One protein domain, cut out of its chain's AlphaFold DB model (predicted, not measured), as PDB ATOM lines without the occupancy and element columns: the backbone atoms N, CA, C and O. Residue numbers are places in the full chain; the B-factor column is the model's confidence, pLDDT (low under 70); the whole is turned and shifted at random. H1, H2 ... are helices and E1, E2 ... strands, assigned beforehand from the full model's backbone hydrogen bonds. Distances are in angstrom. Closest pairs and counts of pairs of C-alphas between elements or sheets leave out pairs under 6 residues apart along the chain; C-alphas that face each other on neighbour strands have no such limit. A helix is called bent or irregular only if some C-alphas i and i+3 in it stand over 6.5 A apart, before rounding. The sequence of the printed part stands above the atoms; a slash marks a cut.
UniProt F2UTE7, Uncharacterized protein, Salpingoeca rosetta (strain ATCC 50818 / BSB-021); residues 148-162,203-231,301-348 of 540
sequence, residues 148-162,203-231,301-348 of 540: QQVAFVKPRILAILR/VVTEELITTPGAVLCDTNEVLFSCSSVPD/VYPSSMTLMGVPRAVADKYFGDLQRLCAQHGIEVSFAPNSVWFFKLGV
ATOM      1  N   GLN A 148     -14.278 -48.574   2.299       94.31
ATOM      2  CA  GLN A 148     -14.622 -49.169   3.590       94.31
ATOM      3  C   GLN A 148     -13.384 -49.338   4.478       94.31
ATOM      4  O   GLN A 148     -13.448 -49.040   5.668       94.31
ATOM      5  N   GLN A 149     -12.249 -49.760   3.913       96.00
ATOM      6  CA  GLN A 149     -10.977 -49.849   4.636       96.00
ATOM      7  C   GLN A 149     -10.497 -48.464   5.094       96.00
ATOM      8  O   GLN A 149     -10.100 -48.296   6.248       96.00
ATOM      9  N   VAL A 150     -10.594 -47.445   4.238       95.00
ATOM     10  CA  VAL A 150     -10.233 -46.061   4.593       95.00
ATOM     11  C   VAL A 150     -11.143 -45.520   5.698       95.00
ATOM     12  O   VAL A 150     -10.651 -45.017   6.710       95.00
ATOM     13  N   ALA A 151     -12.462 -45.673   5.547       94.50
ATOM     14  CA  ALA A 151     -13.454 -45.256   6.538       94.50
ATOM     15  C   ALA A 151     -13.305 -46.008   7.870       94.50
ATOM     16  O   ALA A 151     -13.588 -45.457   8.931       94.50
ATOM     17  N   PHE A 152     -12.817 -47.250   7.833       96.44
ATOM     18  CA  PHE A 152     -12.495 -48.028   9.022       96.44
ATOM     19  C   PHE A 152     -11.266 -47.474   9.765       96.44
ATOM     20  O   PHE A 152     -11.300 -47.328  10.991       96.44
ATOM     21  N   VAL A 153     -10.185 -47.159   9.047       96.81
ATOM     22  CA  VAL A 153      -8.900 -46.771   9.653       96.81
ATOM     23  C   VAL A 153      -8.888 -45.315  10.121       96.81
ATOM     24  O   VAL A 153      -8.436 -45.032  11.232       96.81
ATOM     25  N   LYS A 154      -9.394 -44.385   9.307       95.94
ATOM     26  CA  LYS A 154      -9.277 -42.938   9.538       95.94
ATOM     27  C   LYS A 154      -9.751 -42.457  10.926       95.94
ATOM     28  O   LYS A 154      -8.958 -41.806  11.608       95.94
ATOM     29  N   PRO A 155     -10.964 -42.794  11.418       96.94
ATOM     30  CA  PRO A 155     -11.401 -42.353  12.747       96.94
ATOM     31  C   PRO A 155     -10.549 -42.942  13.883       96.94
ATOM     32  O   PRO A 155     -10.358 -42.299  14.914       96.94
ATOM     33  N   ARG A 156      -9.987 -44.144  13.694       98.00
ATOM     34  CA  ARG A 156      -9.112 -44.795  14.685       98.00
ATOM     35  C   ARG A 156      -7.741 -44.134  14.744       98.00
ATOM     36  O   ARG A 156      -7.234 -43.915  15.839       98.00
ATOM     37  N   ILE A 157      -7.178 -43.760  13.591       97.44
ATOM     38  CA  ILE A 157      -5.960 -42.940  13.532       97.44
ATOM     39  C   ILE A 157      -6.164 -41.641  14.308       97.44
ATOM     40  O   ILE A 157      -5.327 -41.300  15.137       97.44
ATOM     41  N   LEU A 158      -7.279 -40.941  14.086       97.69
ATOM     42  CA  LEU A 158      -7.540 -39.671  14.763       97.69
ATOM     43  C   LEU A 158      -7.598 -39.836  16.292       97.69
ATOM     44  O   LEU A 158      -6.980 -39.058  17.017       97.69
ATOM     45  N   ALA A 159      -8.274 -40.879  16.783       98.12
ATOM     46  CA  ALA A 159      -8.310 -41.199  18.212       98.12
ATOM     47  C   ALA A 159      -6.913 -41.517  18.778       98.12
ATOM     48  O   ALA A 159      -6.547 -41.032  19.851       98.12
ATOM     49  N   ILE A 160      -6.107 -42.290  18.042       98.25
ATOM     50  CA  ILE A 160      -4.728 -42.607  18.432       98.25
ATOM     51  C   ILE A 160      -3.866 -41.344  18.486       98.25
ATOM     52  O   ILE A 160      -3.128 -41.162  19.450       98.25
ATOM     53  N   LEU A 161      -3.972 -40.456  17.493       98.00
ATOM     54  CA  LEU A 161      -3.207 -39.211  17.449       98.00
ATOM     55  C   LEU A 161      -3.527 -38.288  18.616       98.00
ATOM     56  O   LEU A 161      -2.617 -37.725  19.214       98.00
ATOM     57  N   ARG A 162      -4.804 -38.165  18.983       98.31
ATOM     58  CA  ARG A 162      -5.215 -37.377  20.154       98.31
ATOM     59  C   ARG A 162      -4.562 -37.894  21.427       98.31
ATOM     60  O   ARG A 162      -4.015 -37.108  22.196       98.31
ATOM     61  N   VAL A 203      -8.006 -29.632  19.517       98.19
ATOM     62  CA  VAL A 203      -6.924 -29.163  18.636       98.19
ATOM     63  C   VAL A 203      -6.684 -30.122  17.469       98.19
ATOM     64  O   VAL A 203      -6.540 -29.681  16.331       98.19
ATOM     65  N   VAL A 204      -6.639 -31.432  17.724       97.94
ATOM     66  CA  VAL A 204      -6.322 -32.465  16.729       97.94
ATOM     67  C   VAL A 204      -7.610 -32.885  16.019       97.94
ATOM     68  O   VAL A 204      -8.284 -33.857  16.387       97.94
ATOM     69  N   THR A 205      -7.972 -32.102  15.006       97.81
ATOM     70  CA  THR A 205      -9.141 -32.318  14.148       97.81
ATOM     71  C   THR A 205      -8.763 -33.045  12.861       97.81
ATOM     72  O   THR A 205      -7.593 -33.109  12.484       97.81
ATOM     73  N   GLU A 206      -9.763 -33.587  12.164       96.50
ATOM     74  CA  GLU A 206      -9.555 -34.163  10.834       96.50
ATOM     75  C   GLU A 206      -8.955 -33.135   9.866       96.50
ATOM     76  O   GLU A 206      -7.957 -33.424   9.213       96.50
ATOM     77  N   GLU A 207      -9.503 -31.918   9.855       97.25
ATOM     78  CA  GLU A 207      -9.015 -30.808   9.034       97.25
ATOM     79  C   GLU A 207      -7.540 -30.500   9.311       97.25
ATOM     80  O   GLU A 207      -6.755 -30.408   8.367       97.25
ATOM     81  N   LEU A 208      -7.132 -30.412  10.586       97.19
ATOM     82  CA  LEU A 208      -5.735 -30.162  10.949       97.19
ATOM     83  C   LEU A 208      -4.815 -31.236  10.362       97.19
ATOM     84  O   LEU A 208      -3.777 -30.909   9.786       97.19
ATOM     85  N   ILE A 209      -5.171 -32.516  10.516       96.88
ATOM     86  CA  ILE A 209      -4.281 -33.604  10.105       96.88
ATOM     87  C   ILE A 209      -4.246 -33.796   8.584       96.88
ATOM     88  O   ILE A 209      -3.261 -34.335   8.086       96.88
ATOM     89  N   THR A 210      -5.268 -33.355   7.843       95.69
ATOM     90  CA  THR A 210      -5.328 -33.464   6.372       95.69
ATOM     91  C   THR A 210      -4.911 -32.199   5.623       95.69
ATOM     92  O   THR A 210      -4.772 -32.246   4.401       95.69
ATOM     93  N   THR A 211      -4.706 -31.073   6.308       96.31
ATOM     94  CA  THR A 211      -4.332 -29.806   5.661       96.31
ATOM     95  C   THR A 211      -2.809 -29.709   5.475       96.31
ATOM     96  O   THR A 211      -2.073 -29.797   6.464       96.31
ATOM     97  N   PRO A 212      -2.304 -29.506   4.238       95.00
ATOM     98  CA  PRO A 212      -0.877 -29.294   3.985       95.00
ATOM     99  C   PRO A 212      -0.302 -28.152   4.825       95.00
ATOM    100  O   PRO A 212      -0.893 -27.076   4.906       95.00
ATOM    101  N   GLY A 213       0.833 -28.396   5.481       94.25
ATOM    102  CA  GLY A 213       1.549 -27.376   6.248       94.25
ATOM    103  C   GLY A 213       0.895 -26.955   7.571       94.25
ATOM    104  O   GLY A 213       1.489 -26.166   8.301       94.25
ATOM    105  N   ALA A 214      -0.275 -27.493   7.934       96.69
ATOM    106  CA  ALA A 214      -0.981 -27.097   9.159       96.69
ATOM    107  C   ALA A 214      -0.226 -27.460  10.452       96.69
ATOM    108  O   ALA A 214      -0.356 -26.780  11.471       96.69
ATOM    109  N   VAL A 215       0.580 -28.525  10.399       96.19
ATOM    110  CA  VAL A 215       1.552 -28.887  11.445       96.19
ATOM    111  C   VAL A 215       2.970 -28.751  10.890       96.19
ATOM    112  O   VAL A 215       3.792 -28.032  11.451       96.19
ATOM    113  N   LEU A 216       3.241 -29.393   9.751       92.88
ATOM    114  CA  LEU A 216       4.557 -29.451   9.109       92.88
ATOM    115  C   LEU A 216       4.770 -28.272   8.143       92.88
ATOM    116  O   LEU A 216       4.970 -28.466   6.945       92.88
ATOM    117  N   CYS A 217       4.683 -27.039   8.650       89.06
ATOM    118  CA  CYS A 217       4.712 -25.818   7.831       89.06
ATOM    119  C   CYS A 217       5.984 -25.672   6.983       89.06
ATOM    120  O   CYS A 217       5.900 -25.250   5.834       89.06
ATOM    121  N   ASP A 218       7.139 -26.078   7.515       83.19
ATOM    122  CA  ASP A 218       8.435 -25.880   6.855       83.19
ATOM    123  C   ASP A 218       8.611 -26.780   5.623       83.19
ATOM    124  O   ASP A 218       9.306 -26.415   4.676       83.19
ATOM    125  N   THR A 219       7.961 -27.950   5.611       79.88
ATOM    126  CA  THR A 219       7.990 -28.897   4.484       79.88
ATOM    127  C   THR A 219       6.714 -28.859   3.643       79.88
ATOM    128  O   THR A 219       6.655 -29.508   2.599       79.88
ATOM    129  N   ASN A 220       5.694 -28.111   4.083       86.81
ATOM    130  CA  ASN A 220       4.340 -28.124   3.524       86.81
ATOM    131  C   ASN A 220       3.747 -29.549   3.419       86.81
ATOM    132  O   ASN A 220       2.918 -29.838   2.555       86.81
ATOM    133  N   GLU A 221       4.199 -30.465   4.283       89.00
ATOM    134  CA  GLU A 221       3.717 -31.845   4.320       89.00
ATOM    135  C   GLU A 221       2.375 -31.923   5.063       89.00
ATOM    136  O   GLU A 221       2.051 -31.104   5.930       89.00
ATOM    137  N   VAL A 222       1.582 -32.931   4.715       93.56
ATOM    138  CA  VAL A 222       0.340 -33.269   5.415       93.56
ATOM    139  C   VAL A 222       0.662 -34.289   6.506       93.56
ATOM    140  O   VAL A 222       1.493 -35.173   6.295       93.56
ATOM    141  N   LEU A 223       0.006 -34.202   7.665       95.00
ATOM    142  CA  LEU A 223       0.215 -35.180   8.733       95.00
ATOM    143  C   LEU A 223      -0.372 -36.548   8.361       95.00
ATOM    144  O   LEU A 223       0.279 -37.565   8.568       95.00
ATOM    145  N   PHE A 224      -1.579 -36.564   7.799       96.12
ATOM    146  CA  PHE A 224      -2.267 -37.744   7.294       96.12
ATOM    147  C   PHE A 224      -2.600 -37.572   5.809       96.12
ATOM    148  O   PHE A 224      -3.445 -36.756   5.441       96.12
ATOM    149  N   SER A 225      -1.957 -38.360   4.950       94.19
ATOM    150  CA  SER A 225      -2.156 -38.303   3.500       94.19
ATOM    151  C   SER A 225      -2.655 -39.632   2.946       94.19
ATOM    152  O   SER A 225      -2.077 -40.680   3.234       94.19
ATOM    153  N   CYS A 226      -3.660 -39.576   2.078       92.94
ATOM    154  CA  CYS A 226      -4.066 -40.691   1.229       92.94
ATOM    155  C   CYS A 226      -3.405 -40.518  -0.144       92.94
ATOM    156  O   CYS A 226      -3.722 -39.569  -0.859       92.94
ATOM    157  N   SER A 227      -2.490 -41.413  -0.518       90.56
ATOM    158  CA  SER A 227      -1.921 -41.418  -1.870       90.56
ATOM    159  C   SER A 227      -2.852 -42.193  -2.781       90.56
ATOM    160  O   SER A 227      -3.152 -43.349  -2.497       90.56
ATOM    161  N   SER A 228      -3.315 -41.580  -3.863       88.12
ATOM    162  CA  SER A 228      -4.192 -42.218  -4.836       88.12
ATOM    163  C   SER A 228      -3.477 -42.515  -6.139       88.12
ATOM    164  O   SER A 228      -2.561 -41.801  -6.548       88.12
ATOM    165  N   VAL A 229      -3.921 -43.587  -6.784       81.75
ATOM    166  CA  VAL A 229      -3.514 -43.928  -8.144       81.75
ATOM    167  C   VAL A 229      -4.587 -43.386  -9.086       81.75
ATOM    168  O   VAL A 229      -5.774 -43.617  -8.823       81.75
ATOM    169  N   PRO A 230      -4.218 -42.654 -10.153       76.50
ATOM    170  CA  PRO A 230      -5.168 -42.256 -11.184       76.50
ATOM    171  C   PRO A 230      -5.982 -43.460 -11.673       76.50
ATOM    172  O   PRO A 230      -5.461 -44.569 -11.772       76.50
ATOM    173  N   ASP A 231      -7.269 -43.252 -11.939       67.38
ATOM    174  CA  ASP A 231      -8.204 -44.257 -12.472       67.38
ATOM    175  C   ASP A 231      -8.481 -45.500 -11.608       67.38
ATOM    176  O   ASP A 231      -9.282 -46.349 -12.011       67.38
ATOM    177  N   VAL A 301     -12.048 -42.086  -5.218       74.06
ATOM    178  CA  VAL A 301     -10.588 -42.140  -5.255       74.06
ATOM    179  C   VAL A 301     -10.134 -43.262  -4.313       74.06
ATOM    180  O   VAL A 301     -10.240 -43.118  -3.097       74.06
ATOM    181  N   TYR A 302      -9.648 -44.383  -4.858       85.50
ATOM    182  CA  TYR A 302      -9.106 -45.496  -4.067       85.50
ATOM    183  C   TYR A 302      -7.639 -45.198  -3.738       85.50
ATOM    184  O   TYR A 302      -6.819 -45.083  -4.658       85.50
ATOM    185  N   PRO A 303      -7.274 -45.038  -2.456       91.44
ATOM    186  CA  PRO A 303      -5.891 -44.788  -2.113       91.44
ATOM    187  C   PRO A 303      -5.068 -46.071  -2.213       91.44
ATOM    188  O   PRO A 303      -5.451 -47.115  -1.689       91.44
ATOM    189  N   SER A 304      -3.901 -45.987  -2.844       92.31
ATOM    190  CA  SER A 304      -2.888 -47.045  -2.813       92.31
ATOM    191  C   SER A 304      -2.256 -47.191  -1.436       92.31
ATOM    192  O   SER A 304      -1.840 -48.279  -1.047       92.31
ATOM    193  N   SER A 305      -2.176 -46.093  -0.685       94.38
ATOM    194  CA  SER A 305      -1.666 -46.094   0.679       94.38
ATOM    195  C   SER A 305      -2.228 -44.936   1.491       94.38
ATOM    196  O   SER A 305      -2.606 -43.894   0.948       94.38
ATOM    197  N   MET A 306      -2.243 -45.102   2.810       95.88
ATOM    198  CA  MET A 306      -2.390 -43.993   3.750       95.88
ATOM    199  C   MET A 306      -1.095 -43.855   4.538       95.88
ATOM    200  O   MET A 306      -0.511 -44.849   4.960       95.88
ATOM    201  N   THR A 307      -0.630 -42.628   4.729       95.50
ATOM    202  CA  THR A 307       0.590 -42.329   5.483       95.50
ATOM    203  C   THR A 307       0.258 -41.386   6.617       95.50
ATOM    204  O   THR A 307      -0.479 -40.421   6.427       95.50
ATOM    205  N   LEU A 308       0.823 -41.670   7.783       96.69
ATOM    206  CA  LEU A 308       0.733 -40.849   8.968       96.69
ATOM    207  C   LEU A 308       2.135 -40.448   9.425       96.69
ATOM    208  O   LEU A 308       2.919 -41.305   9.821       96.69
ATOM    209  N   MET A 309       2.442 -39.160   9.385       96.50
ATOM    210  CA  MET A 309       3.711 -38.592   9.842       96.50
ATOM    211  C   MET A 309       3.661 -38.278  11.345       96.50
ATOM    212  O   MET A 309       2.592 -38.276  11.951       96.50
ATOM    213  N   GLY A 310       4.813 -38.000  11.959       95.44
ATOM    214  CA  GLY A 310       4.870 -37.546  13.355       95.44
ATOM    215  C   GLY A 310       4.741 -38.642  14.405       95.44
ATOM    216  O   GLY A 310       4.489 -38.350  15.571       95.44
ATOM    217  N   VAL A 311       4.911 -39.903  14.009       97.31
ATOM    218  CA  VAL A 311       4.848 -41.045  14.926       97.31
ATOM    219  C   VAL A 311       6.244 -41.651  15.049       97.31
ATOM    220  O   VAL A 311       6.710 -42.271  14.090       97.31
ATOM    221  N   PRO A 312       6.931 -41.504  16.195       96.88
ATOM    222  CA  PRO A 312       8.238 -42.116  16.383       96.88
ATOM    223  C   PRO A 312       8.117 -43.642  16.399       96.88
ATOM    224  O   PRO A 312       7.301 -44.195  17.144       96.88
ATOM    225  N   ARG A 313       8.977 -44.342  15.649       95.12
ATOM    226  CA  ARG A 313       8.998 -45.818  15.618       95.12
ATOM    227  C   ARG A 313       9.086 -46.430  17.016       95.12
ATOM    228  O   ARG A 313       8.396 -47.410  17.279       95.12
ATOM    229  N   ALA A 314       9.885 -45.824  17.899       97.00
ATOM    230  CA  ALA A 314      10.137 -46.290  19.265       97.00
ATOM    231  C   ALA A 314       8.872 -46.405  20.133       97.00
ATOM    232  O   ALA A 314       8.859 -47.172  21.089       97.00
ATOM    233  N   VAL A 315       7.808 -45.666  19.799       97.56
ATOM    234  CA  VAL A 315       6.529 -45.720  20.522       97.56
ATOM    235  C   VAL A 315       5.374 -46.217  19.662       97.56
ATOM    236  O   VAL A 315       4.270 -46.370  20.176       97.56
ATOM    237  N   ALA A 316       5.597 -46.492  18.375       97.19
ATOM    238  CA  ALA A 316       4.534 -46.872  17.453       97.19
ATOM    239  C   ALA A 316       3.752 -48.097  17.955       97.19
ATOM    240  O   ALA A 316       2.525 -48.054  17.997       97.19
ATOM    241  N   ASP A 317       4.439 -49.129  18.451       97.00
ATOM    242  CA  ASP A 317       3.792 -50.357  18.930       97.00
ATOM    243  C   ASP A 317       2.863 -50.096  20.138       97.00
ATOM    244  O   ASP A 317       1.773 -50.666  20.200       97.00
ATOM    245  N   LYS A 318       3.223 -49.165  21.043       97.88
ATOM    246  CA  LYS A 318       2.395 -48.766  22.207       97.88
ATOM    247  C   LYS A 318       1.017 -48.251  21.778       97.88
ATOM    248  O   LYS A 318       0.030 -48.488  22.470       97.88
ATOM    249  N   TYR A 319       0.953 -47.505  20.675       98.19
ATOM    250  CA  TYR A 319      -0.272 -46.827  20.243       98.19
ATOM    251  C   TYR A 319      -1.002 -47.550  19.111       98.19
ATOM    252  O   TYR A 319      -2.228 -47.502  19.044       98.19
ATOM    253  N   PHE A 320      -0.261 -48.217  18.227       98.00
ATOM    254  CA  PHE A 320      -0.788 -48.825  17.010       98.00
ATOM    255  C   PHE A 320      -0.854 -50.350  17.068       98.00
ATOM    256  O   PHE A 320      -1.446 -50.924  16.162       98.00
ATOM    257  N   GLY A 321      -0.319 -51.025  18.093       97.06
ATOM    258  CA  GLY A 321      -0.312 -52.494  18.154       97.06
ATOM    259  C   GLY A 321      -1.709 -53.124  18.041       97.06
ATOM    260  O   GLY A 321      -1.915 -54.077  17.288       97.06
ATOM    261  N   ASP A 322      -2.709 -52.545  18.712       97.88
ATOM    262  CA  ASP A 322      -4.101 -52.999  18.599       97.88
ATOM    263  C   ASP A 322      -4.700 -52.690  17.225       97.88
ATOM    264  O   ASP A 322      -5.342 -53.551  16.619       97.88
ATOM    265  N   LEU A 323      -4.451 -51.485  16.699       97.69
ATOM    266  CA  LEU A 323      -4.924 -51.103  15.371       97.69
ATOM    267  C   LEU A 323      -4.290 -51.971  14.282       97.69
ATOM    268  O   LEU A 323      -4.994 -52.352  13.361       97.69
ATOM    269  N   GLN A 324      -3.014 -52.337  14.392       98.00
ATOM    270  CA  GLN A 324      -2.330 -53.213  13.441       98.00
ATOM    271  C   GLN A 324      -3.004 -54.587  13.368       98.00
ATOM    272  O   GLN A 324      -3.289 -55.066  12.271       98.00
ATOM    273  N   ARG A 325      -3.332 -55.193  14.519       97.50
ATOM    274  CA  ARG A 325      -4.063 -56.473  14.565       97.50
ATOM    275  C   ARG A 325      -5.448 -56.362  13.929       97.50
ATOM    276  O   ARG A 325      -5.829 -57.230  13.148       97.50
ATOM    277  N   LEU A 326      -6.176 -55.288  14.228       97.75
ATOM    278  CA  LEU A 326      -7.489 -55.025  13.636       97.75
ATOM    279  C   LEU A 326      -7.395 -54.764  12.124       97.75
ATOM    280  O   LEU A 326      -8.163 -55.320  11.350       97.75
ATOM    281  N   CYS A 327      -6.429 -53.964  11.678       98.00
ATOM    282  CA  CYS A 327      -6.164 -53.695  10.268       98.00
ATOM    283  C   CYS A 327      -5.909 -54.990   9.491       98.00
ATOM    284  O   CYS A 327      -6.518 -55.180   8.438       98.00
ATOM    285  N   ALA A 328      -5.110 -55.913  10.034       97.50
ATOM    286  CA  ALA A 328      -4.838 -57.195   9.389       97.50
ATOM    287  C   ALA A 328      -6.121 -58.018   9.157       97.50
ATOM    288  O   ALA A 328      -6.305 -58.570   8.073       97.50
ATOM    289  N   GLN A 329      -7.054 -58.025  10.119       97.44
ATOM    290  CA  GLN A 329      -8.370 -58.675   9.977       97.44
ATOM    291  C   GLN A 329      -9.228 -58.046   8.869       97.44
ATOM    292  O   GLN A 329     -10.082 -58.712   8.290       97.44
ATOM    293  N   HIS A 330      -8.982 -56.777   8.552       97.19
ATOM    294  CA  HIS A 330      -9.633 -56.046   7.469       97.19
ATOM    295  C   HIS A 330      -8.811 -56.026   6.171       97.19
ATOM    296  O   HIS A 330      -9.120 -55.244   5.271       97.19
ATOM    297  N   GLY A 331      -7.774 -56.863   6.043       97.06
ATOM    298  CA  GLY A 331      -6.936 -56.931   4.843       97.06
ATOM    299  C   GLY A 331      -6.082 -55.677   4.625       97.06
ATOM    300  O   GLY A 331      -5.845 -55.288   3.479       97.06
ATOM    301  N   ILE A 332      -5.660 -55.028   5.711       97.56
ATOM    302  CA  ILE A 332      -4.793 -53.846   5.716       97.56
ATOM    303  C   ILE A 332      -3.505 -54.198   6.457       97.56
ATOM    304  O   ILE A 332      -3.531 -54.658   7.597       97.56
ATOM    305  N   GLU A 333      -2.371 -53.940   5.828       96.38
ATOM    306  CA  GLU A 333      -1.055 -54.053   6.439       96.38
ATOM    307  C   GLU A 333      -0.632 -52.705   7.024       96.38
ATOM    308  O   GLU A 333      -0.790 -51.664   6.382       96.38
ATOM    309  N   VAL A 334      -0.097 -52.724   8.248       96.44
ATOM    310  CA  VAL A 334       0.446 -51.537   8.918       96.44
ATOM    311  C   VAL A 334       1.950 -51.695   9.039       96.44
ATOM    312  O   VAL A 334       2.421 -52.631   9.687       96.44
ATOM    313  N   SER A 335       2.688 -50.769   8.434       93.44
ATOM    314  CA  SER A 335       4.147 -50.732   8.447       93.44
ATOM    315  C   SER A 335       4.645 -49.491   9.174       93.44
ATOM    316  O   SER A 335       4.089 -48.399   9.041       93.44
ATOM    317  N   PHE A 336       5.705 -49.654   9.955       93.94
ATOM    318  CA  PHE A 336       6.251 -48.597  10.790       93.94
ATOM    319  C   PHE A 336       7.616 -48.155  10.265       93.94
ATOM    320  O   PHE A 336       8.576 -48.923  10.257       93.94
ATOM    321  N   ALA A 337       7.706 -46.890   9.872       90.50
ATOM    322  CA  ALA A 337       8.937 -46.209   9.497       90.50
ATOM    323  C   ALA A 337       9.446 -45.346  10.675       90.50
ATOM    324  O   ALA A 337       8.705 -45.128  11.635       90.50
ATOM    325  N   PRO A 338      10.691 -44.821  10.640       89.31
ATOM    326  CA  PRO A 338      11.282 -44.100  11.775       89.31
ATOM    327  C   PRO A 338      10.421 -42.974  12.376       89.31
ATOM    328  O   PRO A 338      10.397 -42.824  13.594       89.31
ATOM    329  N   ASN A 339       9.695 -42.224  11.539       93.81
ATOM    330  CA  ASN A 339       8.838 -41.100  11.950       93.81
ATOM    331  C   ASN A 339       7.415 -41.180  11.366       93.81
ATOM    332  O   ASN A 339       6.722 -40.161  11.290       93.81
ATOM    333  N   SER A 340       7.005 -42.344  10.857       94.88
ATOM    334  CA  SER A 340       5.700 -42.485  10.216       94.88
ATOM    335  C   SER A 340       5.118 -43.888  10.294       94.88
ATOM    336  O   SER A 340       5.830 -44.879  10.441       94.88
ATOM    337  N   VAL A 341       3.798 -43.963  10.174       96.44
ATOM    338  CA  VAL A 341       3.028 -45.201  10.054       96.44
ATOM    339  C   VAL A 341       2.381 -45.228   8.682       96.44
ATOM    340  O   VAL A 341       1.784 -44.243   8.250       96.44
ATOM    341  N   TRP A 342       2.489 -46.352   7.996       96.00
ATOM    342  CA  TRP A 342       1.930 -46.552   6.673       96.00
ATOM    343  C   TRP A 342       0.886 -47.654   6.705       96.00
ATOM    344  O   TRP A 342       1.046 -48.649   7.407       96.00
ATOM    345  N   PHE A 343      -0.163 -47.471   5.915       96.81
ATOM    346  CA  PHE A 343      -1.257 -48.411   5.758       96.81
ATOM    347  C   PHE A 343      -1.370 -48.767   4.283       96.81
ATOM    348  O   PHE A 343      -1.561 -47.883   3.443       96.81
ATOM    349  N   PHE A 344      -1.274 -50.054   3.984       95.75
ATOM    350  CA  PHE A 344      -1.354 -50.597   2.632       95.75
ATOM    351  C   PHE A 344      -2.357 -51.739   2.593       95.75
ATOM    352  O   PHE A 344      -2.768 -52.265   3.628       95.75
ATOM    353  N   LYS A 345      -2.756 -52.151   1.395       96.75
ATOM    354  CA  LYS A 345      -3.489 -53.402   1.229       96.75
ATOM    355  C   LYS A 345      -2.599 -54.577   1.654       96.75
ATOM    356  O   LYS A 345      -1.429 -54.627   1.290       96.75
ATOM    357  N   LEU A 346      -3.156 -55.525   2.405       96.81
ATOM    358  CA  LEU A 346      -2.432 -56.725   2.827       96.81
ATOM    359  C   LEU A 346      -1.885 -57.498   1.618       96.81
ATOM    360  O   LEU A 346      -2.626 -57.795   0.681       96.81
ATOM    361  N   GLY A 347      -0.593 -57.835   1.663       96.31
ATOM    362  CA  GLY A 347       0.106 -58.536   0.581       96.31
ATOM    363  C   GLY A 347       0.686 -57.620  -0.500       96.31
ATOM    364  O   GLY A 347       1.342 -58.114  -1.420       96.31
ATOM    365  N   VAL A 348       0.474 -56.303  -0.401       97.00
ATOM    366  CA  VAL A 348       1.134 -55.314  -1.257       97.00
ATOM    367  C   VAL A 348       2.449 -54.883  -0.628       97.00
ATOM    368  O   VAL A 348       2.479 -54.264   0.432       97.00
TER     369      VAL A 348
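AT A GLANCE: This is residues 148 to 162, 203 to 231 and 301 to 348 of the 540 residues of an uncharacterized protein of Salpingoeca rosetta (strain ATCC 50818 / BSB-021) (UniProt F2UTE7). A twisted four-stranded sheet is covered on one face by two helices, H1 over E2 and E4 and H3 over E3, lying side by side in two layers, while the other face has no named helix over it. The short helix H2 and the loop of residues 211 to 223 lie at the end of the sheet where E1 begins. The 92 printed residues hold three named helices and four named strands, in the order H1 H2 E1 E2 H3 E3 E4; the class is mixed, helices and strands. The sheet's order is E1 - E2 - E4 - E3, all antiparallel. The whole is compact, with a radius of gyration of the C-alphas of 12.7 A and spans of 36 by 35 by 22 A.

HOW THE PARTS SIT: Start with H1, residues 148 to 162: it is on the sheet, at a height over the sheet of 9.9 A. Look next at H2, residues 206 to 210, which only grazes the sheet and is close to H1 but not clearly touching, the closest C-alphas, Leu 158 and Glu 206, being 7.1 A apart. Edge strand E1, residues 224 to 228, is antiparallel to E2, residues 303 to 309; find N 225 and O 307 at 2.9 A. H3, residues 313 to 329, is on the same face as H1, at a height of 7.7 A; the two touch, closest at the C-alphas of Ile 160 and Tyr 319, 6.4 A, with a shallow tilt of 27 degrees, opposite ways. Edge strand E3, residues 332 to 337, forms a hairpin with E4, residues 340 to 345; N 335 and O 342 are 2.9 A apart. H3 runs along E3, at 0 degrees on the local plane, and their closest C-alphas, Gln 324 and Val 334, are 5.6 A apart. E4 is the antiparallel neighbour of E2, with N 308 and O 341 at 2.8 A. E2, H3 and E3 make a split strand-helix-strand unit, two strands running the same way with E4 between them, and its crossover is right-handed. In H2 every O i to N i+4 pair is within hydrogen-bond range; in H1 9 of 11 are, in H3 8 of 13.

IN THESE COORDINATES: Find C-alpha 148 at (-14.622, -49.169, 3.590); from there H1 runs 22.4 A, irregular but only just, with C-alphas 152 and 155 6.9 A apart. H2 measures 6.2 A and E1 13.1 A. E2 covers 16.5 A. H3 begins at C-alpha 313, (8.998, -45.818, 15.618), and spans 22.3 A; it is irregular, with C-alphas 314 and 317 7.5 A apart, and has a kink of 67 degrees near residue 320. E3 is 16.2 A long, and E4, 16.9 A long, ends at C-alpha 345, (-3.489, -53.402, 1.229).

THE WHOLE: The C-alphas farthest apart, Asp 218 and Gln 329, are 37.0 A apart. Look for two cuts: 8.5 A from C-alpha 162 to 203, and 7.9 A from C-alpha 231 to 301. The link H2 to E1 is long, with 13 residues. Mean pLDDT of the printed part is 94.4, and residue 231 is under 70.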